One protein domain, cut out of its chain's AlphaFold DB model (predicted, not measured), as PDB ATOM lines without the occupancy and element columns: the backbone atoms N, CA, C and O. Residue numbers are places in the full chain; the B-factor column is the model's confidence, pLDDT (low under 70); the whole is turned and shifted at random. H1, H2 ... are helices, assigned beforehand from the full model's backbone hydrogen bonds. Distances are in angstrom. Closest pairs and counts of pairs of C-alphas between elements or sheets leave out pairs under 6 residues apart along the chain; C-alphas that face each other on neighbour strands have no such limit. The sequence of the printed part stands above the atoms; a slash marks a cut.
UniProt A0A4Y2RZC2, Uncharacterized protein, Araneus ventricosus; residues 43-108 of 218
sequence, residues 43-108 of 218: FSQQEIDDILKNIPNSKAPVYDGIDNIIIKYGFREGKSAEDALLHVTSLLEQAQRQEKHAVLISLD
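What this domain is: This is residues 43 to 108 of the 218 residues of an uncharacterized protein of Araneus ventricosus (UniProt A0A4Y2RZC2). An open, loose arrangement of helices: the long helix H3 has the short H2 packed at its first turn, while H1 lies off at the far side, reached by a long loop, and the last residues, 98 to 108, run back between H1 and H3. The printed part has 66 residues, with three named helices in the order H1, H2, H3 and no named strand; the class is all helix, with 32 residues, under half, in named elements. It is loose, with a radius of gyration of the C-alphas of 13.7 A, and spans 41 by 31 by 20 A.

How they stand to each other: H1, residues 45 to 54, is apart from H2, residues 69 to 73, and from H3, residues 81 to 97. H2 and H3 touch, H3 with residues 81 to 84 alone; their closest C-alphas, of Tyr 73 and Ala 84, are 5.8 A apart. In H1, H2 and H3 every O i to N i+4 pair is within hydrogen-bond range.

Where its parts are: H1 begins at C-alpha 45 (9.727, -27.897, 20.811) and is 14.3 A long. H2 is 5.8 A long. H3, 24.4 A long, ends at C-alpha 97 (25.678, -9.609, 23.674).

The domain as a whole: The two farthest C-alphas, of Gln 46 and Glu 77, are 41.8 A apart. The printed part has no cut. The link from H1 to H2 is long, and residues 53 to 59 stand free. Residues 54 to 72 of the model have pLDDT under 70.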
ATOM      1  N   PHE A  43      15.466 -23.793  23.558       74.44
ATOM      2  CA  PHE A  43      14.164 -23.638  22.920       74.44
ATOM      3  C   PHE A  43      13.288 -24.859  23.202       74.44
ATOM      4  O   PHE A  43      13.742 -26.003  23.076       74.44
ATOM      5  N   SER A  44      12.037 -24.611  23.567       83.88
ATOM      6  CA  SER A  44      11.022 -25.652  23.630       83.88
ATOM      7  C   SER A  44      10.665 -26.131  22.220       83.88
ATOM      8  O   SER A  44      10.814 -25.407  21.234       83.88
ATOM      9  N   GLN A  45      10.159 -27.361  22.107       81.94
ATOM     10  CA  GLN A  45       9.727 -27.897  20.811       81.94
ATOM     11  C   GLN A  45       8.604 -27.049  20.191       81.94
ATOM     12  O   GLN A  45       8.603 -26.831  18.986       81.94
ATOM     13  N   GLN A  46       7.710 -26.503  21.022       81.06
ATOM     14  CA  GLN A  46       6.631 -25.621  20.579       81.06
ATOM     15  C   GLN A  46       7.174 -24.324  19.966       81.06
ATOM     16  O   GLN A  46       6.726 -23.923  18.897       81.06
ATOM     17  N   GLU A  47       8.176 -23.697  20.593       77.75
ATOM     18  CA  GLU A  47       8.823 -22.504  20.034       77.75
ATOM     19  C   GLU A  47       9.525 -22.807  18.711       77.75
ATOM     20  O   GLU A  47       9.456 -22.002  17.786       77.75
ATOM     21  N   ILE A  48      10.178 -23.969  18.592       80.62
ATOM     22  CA  ILE A  48      10.800 -24.397  17.333       80.62
ATOM     23  C   ILE A  48       9.735 -24.565  16.247       80.62
ATOM     24  O   ILE A  48       9.900 -24.036  15.148       80.62
ATOM     25  N   ASP A  49       8.641 -25.260  16.549       79.88
ATOM     26  CA  ASP A  49       7.561 -25.519  15.596       79.88
ATOM     27  C   ASP A  49       6.871 -24.212  15.162       79.88
ATOM     28  O   ASP A  49       6.600 -24.012  13.974       79.88
ATOM     29  N   ASP A  50       6.666 -23.278  16.096       81.50
ATOM     30  CA  ASP A  50       6.111 -21.954  15.817       81.50
ATOM     31  C   ASP A  50       7.074 -21.086  14.997       81.50
ATOM     32  O   ASP A  50       6.639 -20.405  14.063       81.50
ATOM     33  N   ILE A  51       8.384 -21.129  15.272       75.88
ATOM     34  CA  ILE A  51       9.395 -20.456  14.445       75.88
ATOM     35  C   ILE A  51       9.334 -21.012  13.022       75.88
ATOM     36  O   ILE A  51       9.160 -20.236  12.086       75.88
ATOM     37  N   LEU A  52       9.409 -22.338  12.853       76.50
ATOM     38  CA  LEU A  52       9.406 -22.996  11.543       76.50
ATOM     39  C   LEU A  52       8.142 -22.678  10.735       76.50
ATOM     40  O   LEU A  52       8.233 -22.401   9.541       76.50
ATOM     41  N   LYS A  53       6.973 -22.656  11.382       75.88
ATOM     42  CA  LYS A  53       5.691 -22.322  10.743       75.88
ATOM     43  C   LYS A  53       5.622 -20.873  10.252       75.88
ATOM     44  O   LYS A  53       4.910 -20.593   9.288       75.88
ATOM     45  N   ASN A  54       6.346 -19.964  10.904       68.94
ATOM     46  CA  ASN A  54       6.399 -18.545  10.552       68.94
ATOM     47  C   ASN A  54       7.558 -18.189   9.605       68.94
ATOM     48  O   ASN A  54       7.630 -17.046   9.144       68.94
ATOM     49  N   ILE A  55       8.445 -19.137   9.271       67.44
ATOM     50  CA  ILE A  55       9.444 -18.919   8.221       67.44
ATOM     51  C   ILE A  55       8.700 -18.772   6.885       67.44
ATOM     52  O   ILE A  55       7.906 -19.637   6.510       67.44
ATOM     53  N   PRO A  56       8.921 -17.682   6.131       58.81
ATOM     54  CA  PRO A  56       8.231 -17.469   4.869       58.81
ATOM     55  C   PRO A  56       8.647 -18.527   3.834       58.81
ATOM     56  O   PRO A  56       9.737 -18.463   3.271       58.81
ATOM     57  N   ASN A  57       7.739 -19.459   3.520       52.59
ATOM     58  CA  ASN A  57       7.941 -20.612   2.620       52.59
ATOM     59  C   ASN A  57       8.261 -20.279   1.144       52.59
ATOM     60  O   ASN A  57       8.336 -21.170   0.301       52.59
ATOM     61  N   SER A  58       8.418 -19.005   0.794       50.09
ATOM     62  CA  SER A  58       8.570 -18.556  -0.595       50.09
ATOM     63  C   SER A  58       9.311 -17.227  -0.746       50.09
ATOM     64  O   SER A  58       9.349 -16.665  -1.842       50.09
ATOM     65  N   LYS A  59       9.946 -16.716   0.318       48.12
ATOM     66  CA  LYS A  59      10.800 -15.529   0.201       48.12
ATOM     67  C   LYS A  59      12.233 -15.967  -0.060       48.12
ATOM     68  O   LYS A  59      12.902 -16.528   0.804       48.12
ATOM     69  N   ALA A  60      12.695 -15.737  -1.288       48.12
ATOM     70  CA  ALA A  60      14.117 -15.803  -1.585       48.12
ATOM     71  C   ALA A  60      14.840 -14.809  -0.660       48.12
ATOM     72  O   ALA A  60      14.306 -13.718  -0.452       48.12
ATOM     73  N   PRO A  61      16.018 -15.138  -0.108       47.62
ATOM     74  CA  PRO A  61      16.572 -14.359   0.988       47.62
ATOM     75  C   PRO A  61      17.108 -13.028   0.443       47.62
ATOM     76  O   PRO A  61      18.213 -12.959  -0.102       47.62
ATOM     77  N   VAL A  62      16.273 -11.991   0.495       37.31
ATOM     78  CA  VAL A  62      16.546 -10.629   0.031       37.31
ATOM     79  C   VAL A  62      15.710  -9.649   0.871       37.31
ATOM     80  O   VAL A  62      14.487  -9.702   0.857       37.31
ATOM     81  N   TYR A  63      16.396  -8.703   1.530       39.25
ATOM     82  CA  TYR A  63      15.852  -7.494   2.185       39.25
ATOM     83  C   TYR A  63      14.828  -7.668   3.330       39.25
ATOM     84  O   TYR A  63      14.078  -6.743   3.622       39.25
ATOM     85  N   ASP A  64      14.826  -8.793   4.043       47.81
ATOM     86  CA  ASP A  64      13.900  -9.060   5.159       47.81
ATOM     87  C   ASP A  64      14.585  -9.444   6.487       47.81
ATOM     88  O   ASP A  64      13.926  -9.879   7.426       47.81
ATOM     89  N   GLY A  65      15.902  -9.238   6.598       49.00
ATOM     90  CA  GLY A  65      16.666  -9.510   7.825       49.00
ATOM     91  C   GLY A  65      17.221 -10.934   7.938       49.00
ATOM     92  O   GLY A  65      17.919 -11.227   8.903       49.00
ATOM     93  N   ILE A  66      16.985 -11.800   6.943       53.62
ATOM     94  CA  ILE A  66      17.678 -13.087   6.804       53.62
ATOM     95  C   ILE A  66      18.979 -12.853   6.029       53.62
ATOM     96  O   ILE A  66      18.971 -12.466   4.855       53.62
ATOM     97  N   ASP A  67      20.124 -13.083   6.671       56.62
ATOM     98  CA  ASP A  67      21.416 -12.933   6.012       56.62
ATOM     99  C   ASP A  67      21.639 -14.030   4.965       56.62
ATOM    100  O   ASP A  67      21.955 -15.178   5.273       56.62
ATOM    101  N   ASN A  68      21.497 -13.663   3.687       62.44
ATOM    102  CA  ASN A  68      21.768 -14.557   2.568       62.44
ATOM    103  C   ASN A  68      23.273 -14.772   2.365       62.44
ATOM    104  O   ASN A  68      23.899 -14.136   1.512       62.44
ATOM    105  N   ILE A  69      23.861 -15.663   3.155       61.31
ATOM    106  CA  ILE A  69      25.299 -15.945   3.117       61.31
ATOM    107  C   ILE A  69      25.735 -16.392   1.711       61.31
ATOM    108  O   ILE A  69      26.747 -15.920   1.196       61.31
ATOM    109  N   ILE A  70      24.945 -17.227   1.029       57.50
ATOM    110  CA  ILE A  70      25.294 -17.717  -0.312       57.50
ATOM    111  C   ILE A  70      25.317 -16.566  -1.325       57.50
ATOM    112  O   ILE A  70      26.296 -16.420  -2.052       57.50
ATOM    113  N   ILE A  71      24.294 -15.702  -1.350       62.41
ATOM    114  CA  ILE A  71      24.262 -14.571  -2.293       62.41
ATOM    115  C   ILE A  71      25.314 -13.515  -1.947       62.41
ATOM    116  O   ILE A  71      25.773 -12.832  -2.860       62.41
ATOM    117  N   LYS A  72      25.702 -13.349  -0.677       68.25
ATOM    118  CA  LYS A  72      26.672 -12.325  -0.244       68.25
ATOM    119  C   LYS A  72      28.136 -12.748  -0.394       68.25
ATOM    120  O   LYS A  72      28.970 -11.871  -0.610       68.25
ATOM    121  N   TYR A  73      28.445 -14.042  -0.305       80.25
ATOM    122  CA  TYR A  73      29.831 -14.530  -0.249       80.25
ATOM    123  C   TYR A  73      30.181 -15.570  -1.322       80.25
ATOM    124  O   TYR A  73      31.348 -15.702  -1.676       80.25
ATOM    125  N   GLY A  74      29.201 -16.287  -1.877       79.75
ATOM    126  CA  GLY A  74      29.439 -17.285  -2.920       79.75
ATOM    127  C   GLY A  74      29.732 -16.650  -4.280       79.75
ATOM    128  O   GLY A  74      29.019 -15.747  -4.708       79.75
ATOM    129  N   PHE A  75      30.757 -17.154  -4.976       77.25
ATOM    130  CA  PHE A  75      31.112 -16.777  -6.356       77.25
ATOM    131  C   PHE A  75      31.249 -15.258  -6.595       77.25
ATOM    132  O   PHE A  75      30.931 -14.765  -7.677       77.25
ATOM    133  N   ARG A  76      31.719 -14.510  -5.587       78.62
ATOM    134  CA  ARG A  76      31.996 -13.070  -5.684       78.62
ATOM    135  C   ARG A  76      33.477 -12.787  -5.521       78.62
ATOM    136  O   ARG A  76      34.145 -13.384  -4.681       78.62
ATOM    137  N   GLU A  77      33.970 -11.834  -6.300       81.06
ATOM    138  CA  GLU A  77      35.343 -11.358  -6.175       81.06
ATOM    139  C   GLU A  77      35.582 -10.743  -4.788       81.06
ATOM    140  O   GLU A  77      34.735 -10.018  -4.257       81.06
ATOM    141  N   GLY A  78      36.726 -11.071  -4.181       84.81
ATOM    142  CA  GLY A  78      37.102 -10.577  -2.855       84.81
ATOM    143  C   GLY A  78      36.237 -11.106  -1.705       84.81
ATOM    144  O   GLY A  78      36.202 -10.483  -0.645       84.81
ATOM    145  N   LYS A  79      35.511 -12.213  -1.909       86.31
ATOM    146  CA  LYS A  79      34.753 -12.915  -0.867       86.31
ATOM    147  C   LYS A  79      35.189 -14.371  -0.778       86.31
ATOM    148  O   LYS A  79      35.403 -15.026  -1.796       86.31
ATOM    149  N   SER A  80      35.297 -14.866   0.447       84.69
ATOM    150  CA  SER A  80      35.722 -16.228   0.762       84.69
ATOM    151  C   SER A  80      34.730 -16.952   1.678       84.69
ATOM    152  O   SER A  80      33.796 -16.355   2.225       84.69
ATOM    153  N   ALA A  81      34.931 -18.261   1.845       82.94
ATOM    154  CA  ALA A  81      34.169 -19.052   2.809       82.94
ATOM    155  C   ALA A  81      34.504 -18.636   4.252       82.94
ATOM    156  O   ALA A  81      33.639 -18.643   5.128       82.94
ATOM    157  N   GLU A  82      35.745 -18.216   4.483       85.50
ATOM    158  CA  GLU A  82      36.224 -17.674   5.746       85.50
ATOM    159  C   GLU A  82      35.505 -16.362   6.088       85.50
ATOM    160  O   GLU A  82      35.032 -16.208   7.216       85.50
ATOM    161  N   ASP A  83      35.331 -15.459   5.117       87.25
ATOM    162  CA  ASP A  83      34.584 -14.204   5.308       87.25
ATOM    163  C   ASP A  83      33.118 -14.460   5.670       87.25
ATOM    164  O   ASP A  83      32.551 -13.788   6.535       87.25
ATOM    165  N   ALA A  84      32.499 -15.446   5.011       84.38
ATOM    166  CA  ALA A  84      31.132 -15.863   5.295       84.38
ATOM    167  C   ALA A  84      30.993 -16.351   6.742       84.38
ATOM    168  O   ALA A  84      30.087 -15.933   7.465       84.38
ATOM    169  N   LEU A  85      31.916 -17.210   7.178       85.25
ATOM    170  CA  LEU A  85      31.913 -17.752   8.529       85.25
ATOM    171  C   LEU A  85      32.180 -16.676   9.585       85.25
ATOM    172  O   LEU A  85      31.516 -16.657  10.625       85.25
ATOM    173  N   LEU A  86      33.139 -15.783   9.330       88.19
ATOM    174  CA  LEU A  86      33.457 -14.684  10.237       88.19
ATOM    175  C   LEU A  86      32.231 -13.790  10.449       88.19
ATOM    176  O   LEU A  86      31.918 -13.423  11.581       88.19
ATOM    177  N   HIS A  87      31.489 -13.510   9.377       87.12
ATOM    178  CA  HIS A  87      30.258 -12.737   9.455       87.12
ATOM    179  C   HIS A  87      29.169 -13.442  10.276       87.12
ATOM    180  O   HIS A  87      28.624 -12.836  11.195       87.12
ATOM    181  N   VAL A  88      28.897 -14.728  10.021       86.19
ATOM    182  CA  VAL A  88      27.918 -15.501  10.816       86.19
ATOM    183  C   VAL A  88      28.298 -15.527  12.291       86.19
ATOM    184  O   VAL A  88      27.451 -15.324  13.157       86.19
ATOM    185  N   THR A  89      29.581 -15.726  12.584       85.38
ATOM    186  CA  THR A  89      30.095 -15.717  13.958       85.38
ATOM    187  C   THR A  89      29.846 -14.364  14.620       85.38
ATOM    188  O   THR A  89      29.348 -14.313  15.741       85.38
ATOM    189  N   SER A  90      30.102 -13.264  13.906       87.25
ATOM    190  CA  SER A  90      29.846 -11.911  14.406       87.25
ATOM    191  C   SER A  90      28.364 -11.665  14.718       87.25
ATOM    192  O   SER A  90      28.066 -11.055  15.746       87.25
ATOM    193  N   LEU A  91      27.440 -12.170  13.893       85.62
ATOM    194  CA  LEU A  91      25.996 -12.064  14.142       85.62
ATOM    195  C   LEU A  91      25.572 -12.845  15.392       85.62
ATOM    196  O   LEU A  91      24.795 -12.342  16.204       85.62
ATOM    197  N   LEU A  92      26.110 -14.055  15.575       84.00
ATOM    198  CA  LEU A  92      25.841 -14.877  16.759       84.00
ATOM    199  C   LEU A  92      26.388 -14.225  18.034       84.00
ATOM    200  O   LEU A  92      25.693 -14.182  19.049       84.00
ATOM    201  N   GLU A  93      27.601 -13.669  17.983       86.75
ATOM    202  CA  GLU A  93      28.177 -12.913  19.098       86.75
ATOM    203  C   GLU A  93      27.353 -11.665  19.426       86.75
ATOM    204  O   GLU A  93      27.136 -11.353  20.596       86.75
ATOM    205  N   GLN A  94      26.870 -10.946  18.410       85.19
ATOM    206  CA  GLN A  94      26.022  -9.775  18.611       85.19
ATOM    207  C   GLN A  94      24.691 -10.151  19.264       85.19
ATOM    208  O   GLN A  94      24.279  -9.487  20.216       85.19
ATOM    209  N   ALA A  95      24.037 -11.218  18.798       83.12
ATOM    210  CA  ALA A  95      22.813 -11.723  19.412       83.12
ATOM    211  C   ALA A  95      23.055 -12.123  20.874       83.12
ATOM    212  O   ALA A  95      22.284 -11.738  21.751       83.12
ATOM    213  N   GLN A  96      24.180 -12.788  21.156       84.31
ATOM    214  CA  GLN A  96      24.573 -13.138  22.519       84.31
ATOM    215  C   GLN A  96      24.782 -11.906  23.409       84.31
ATOM    216  O   GLN A  96      24.306 -11.901  24.539       84.31
ATOM    217  N   ARG A  97      25.472 -10.864  22.923       85.50
ATOM    218  CA  ARG A  97      25.678  -9.609  23.674       85.50
ATOM    219  C   ARG A  97      24.374  -8.864  23.954       85.50
ATOM    220  O   ARG A  97      24.319  -8.087  24.896       85.50
ATOM    221  N   GLN A  98      23.354  -9.076  23.127       86.88
ATOM    222  CA  GLN A  98      22.018  -8.505  23.300       86.88
ATOM    223  C   GLN A  98      21.083  -9.412  24.112       86.88
ATOM    224  O   GLN A  98      19.887  -9.136  24.147       86.88
ATOM    225  N   GLU A  99      21.598 -10.501  24.696       83.94
ATOM    226  CA  GLU A  99      20.809 -11.511  25.418       83.94
ATOM    227  C   GLU A  99      19.655 -12.088  24.577       83.94
ATOM    228  O   GLU A  99      18.643 -12.549  25.095       83.94
ATOM    229  N   LYS A 100      19.809 -12.086  23.248       80.19
ATOM    230  CA  LYS A 100      18.842 -12.665  22.319       80.19
ATOM    231  C   LYS A 100      19.172 -14.122  22.056       80.19
ATOM    232  O   LYS A 100      20.335 -14.501  21.886       80.19
ATOM    233  N   HIS A 101      18.129 -14.926  21.920       77.69
ATOM    234  CA  HIS A 101      18.274 -16.254  21.351       77.69
ATOM    235  C   HIS A 101      18.530 -16.147  19.843       77.69
ATOM    236  O   HIS A 101      17.934 -15.319  19.153       77.69
ATOM    237  N   ALA A 102      19.433 -16.981  19.333       76.38
ATOM    238  CA  ALA A 102      19.785 -17.038  17.921       76.38
ATOM    239  C   ALA A 102      19.629 -18.469  17.407       76.38
ATOM    240  O   ALA A 102      20.019 -19.422  18.084       76.38
ATOM    241  N   VAL A 103      19.088 -18.608  16.197       76.50
ATOM    242  CA  VAL A 103      18.917 -19.889  15.504       76.50
ATOM    243  C   VAL A 103      19.657 -19.810  14.177       76.50
ATOM    244  O   VAL A 103      19.431 -18.888  13.394       76.50
ATOM    245  N   LEU A 104      20.542 -20.774  13.923       76.81
ATOM    246  CA  LEU A 104      21.195 -20.937  12.628       76.81
ATOM    247  C   LEU A 104      20.495 -22.056  11.857       76.81
ATOM    248  O   LEU A 104      20.515 -23.207  12.287       76.81
ATOM    249  N   ILE A 105      19.909 -21.716  10.711       74.56
ATOM    250  CA  ILE A 105      19.238 -22.672   9.828       74.56
ATOM    251  C   ILE A 105      20.130 -22.911   8.613       74.56
ATOM    252  O   ILE A 105      20.439 -21.991   7.857       74.56
ATOM    253  N   SER A 106      20.554 -24.159   8.440       75.44
ATOM    254  CA  SER A 106      21.276 -24.621   7.257       75.44
ATOM    255  C   SER A 106      20.270 -25.156   6.238       75.44
ATOM    256  O   SER A 106      19.447 -26.004   6.570       75.44
ATOM    257  N   LEU A 107      20.336 -24.650   5.007       76.19
ATOM    258  CA  LEU A 107      19.538 -25.123   3.878       76.19
ATOM    259  C   LEU A 107      20.484 -25.615   2.787       76.19
ATOM    260  O   LEU A 107      21.339 -24.856   2.330       76.19
ATOM    261  N   ASP A 108      20.309 -26.864   2.365       78.06
ATOM    262  CA  ASP A 108      21.018 -27.434   1.221       78.06
ATOM    263  C   ASP A 108      20.060 -27.606   0.038       78.06
ATOM    264  O   ASP A 108      18.963 -28.151   0.177       78.06
TER     265      ASP A 108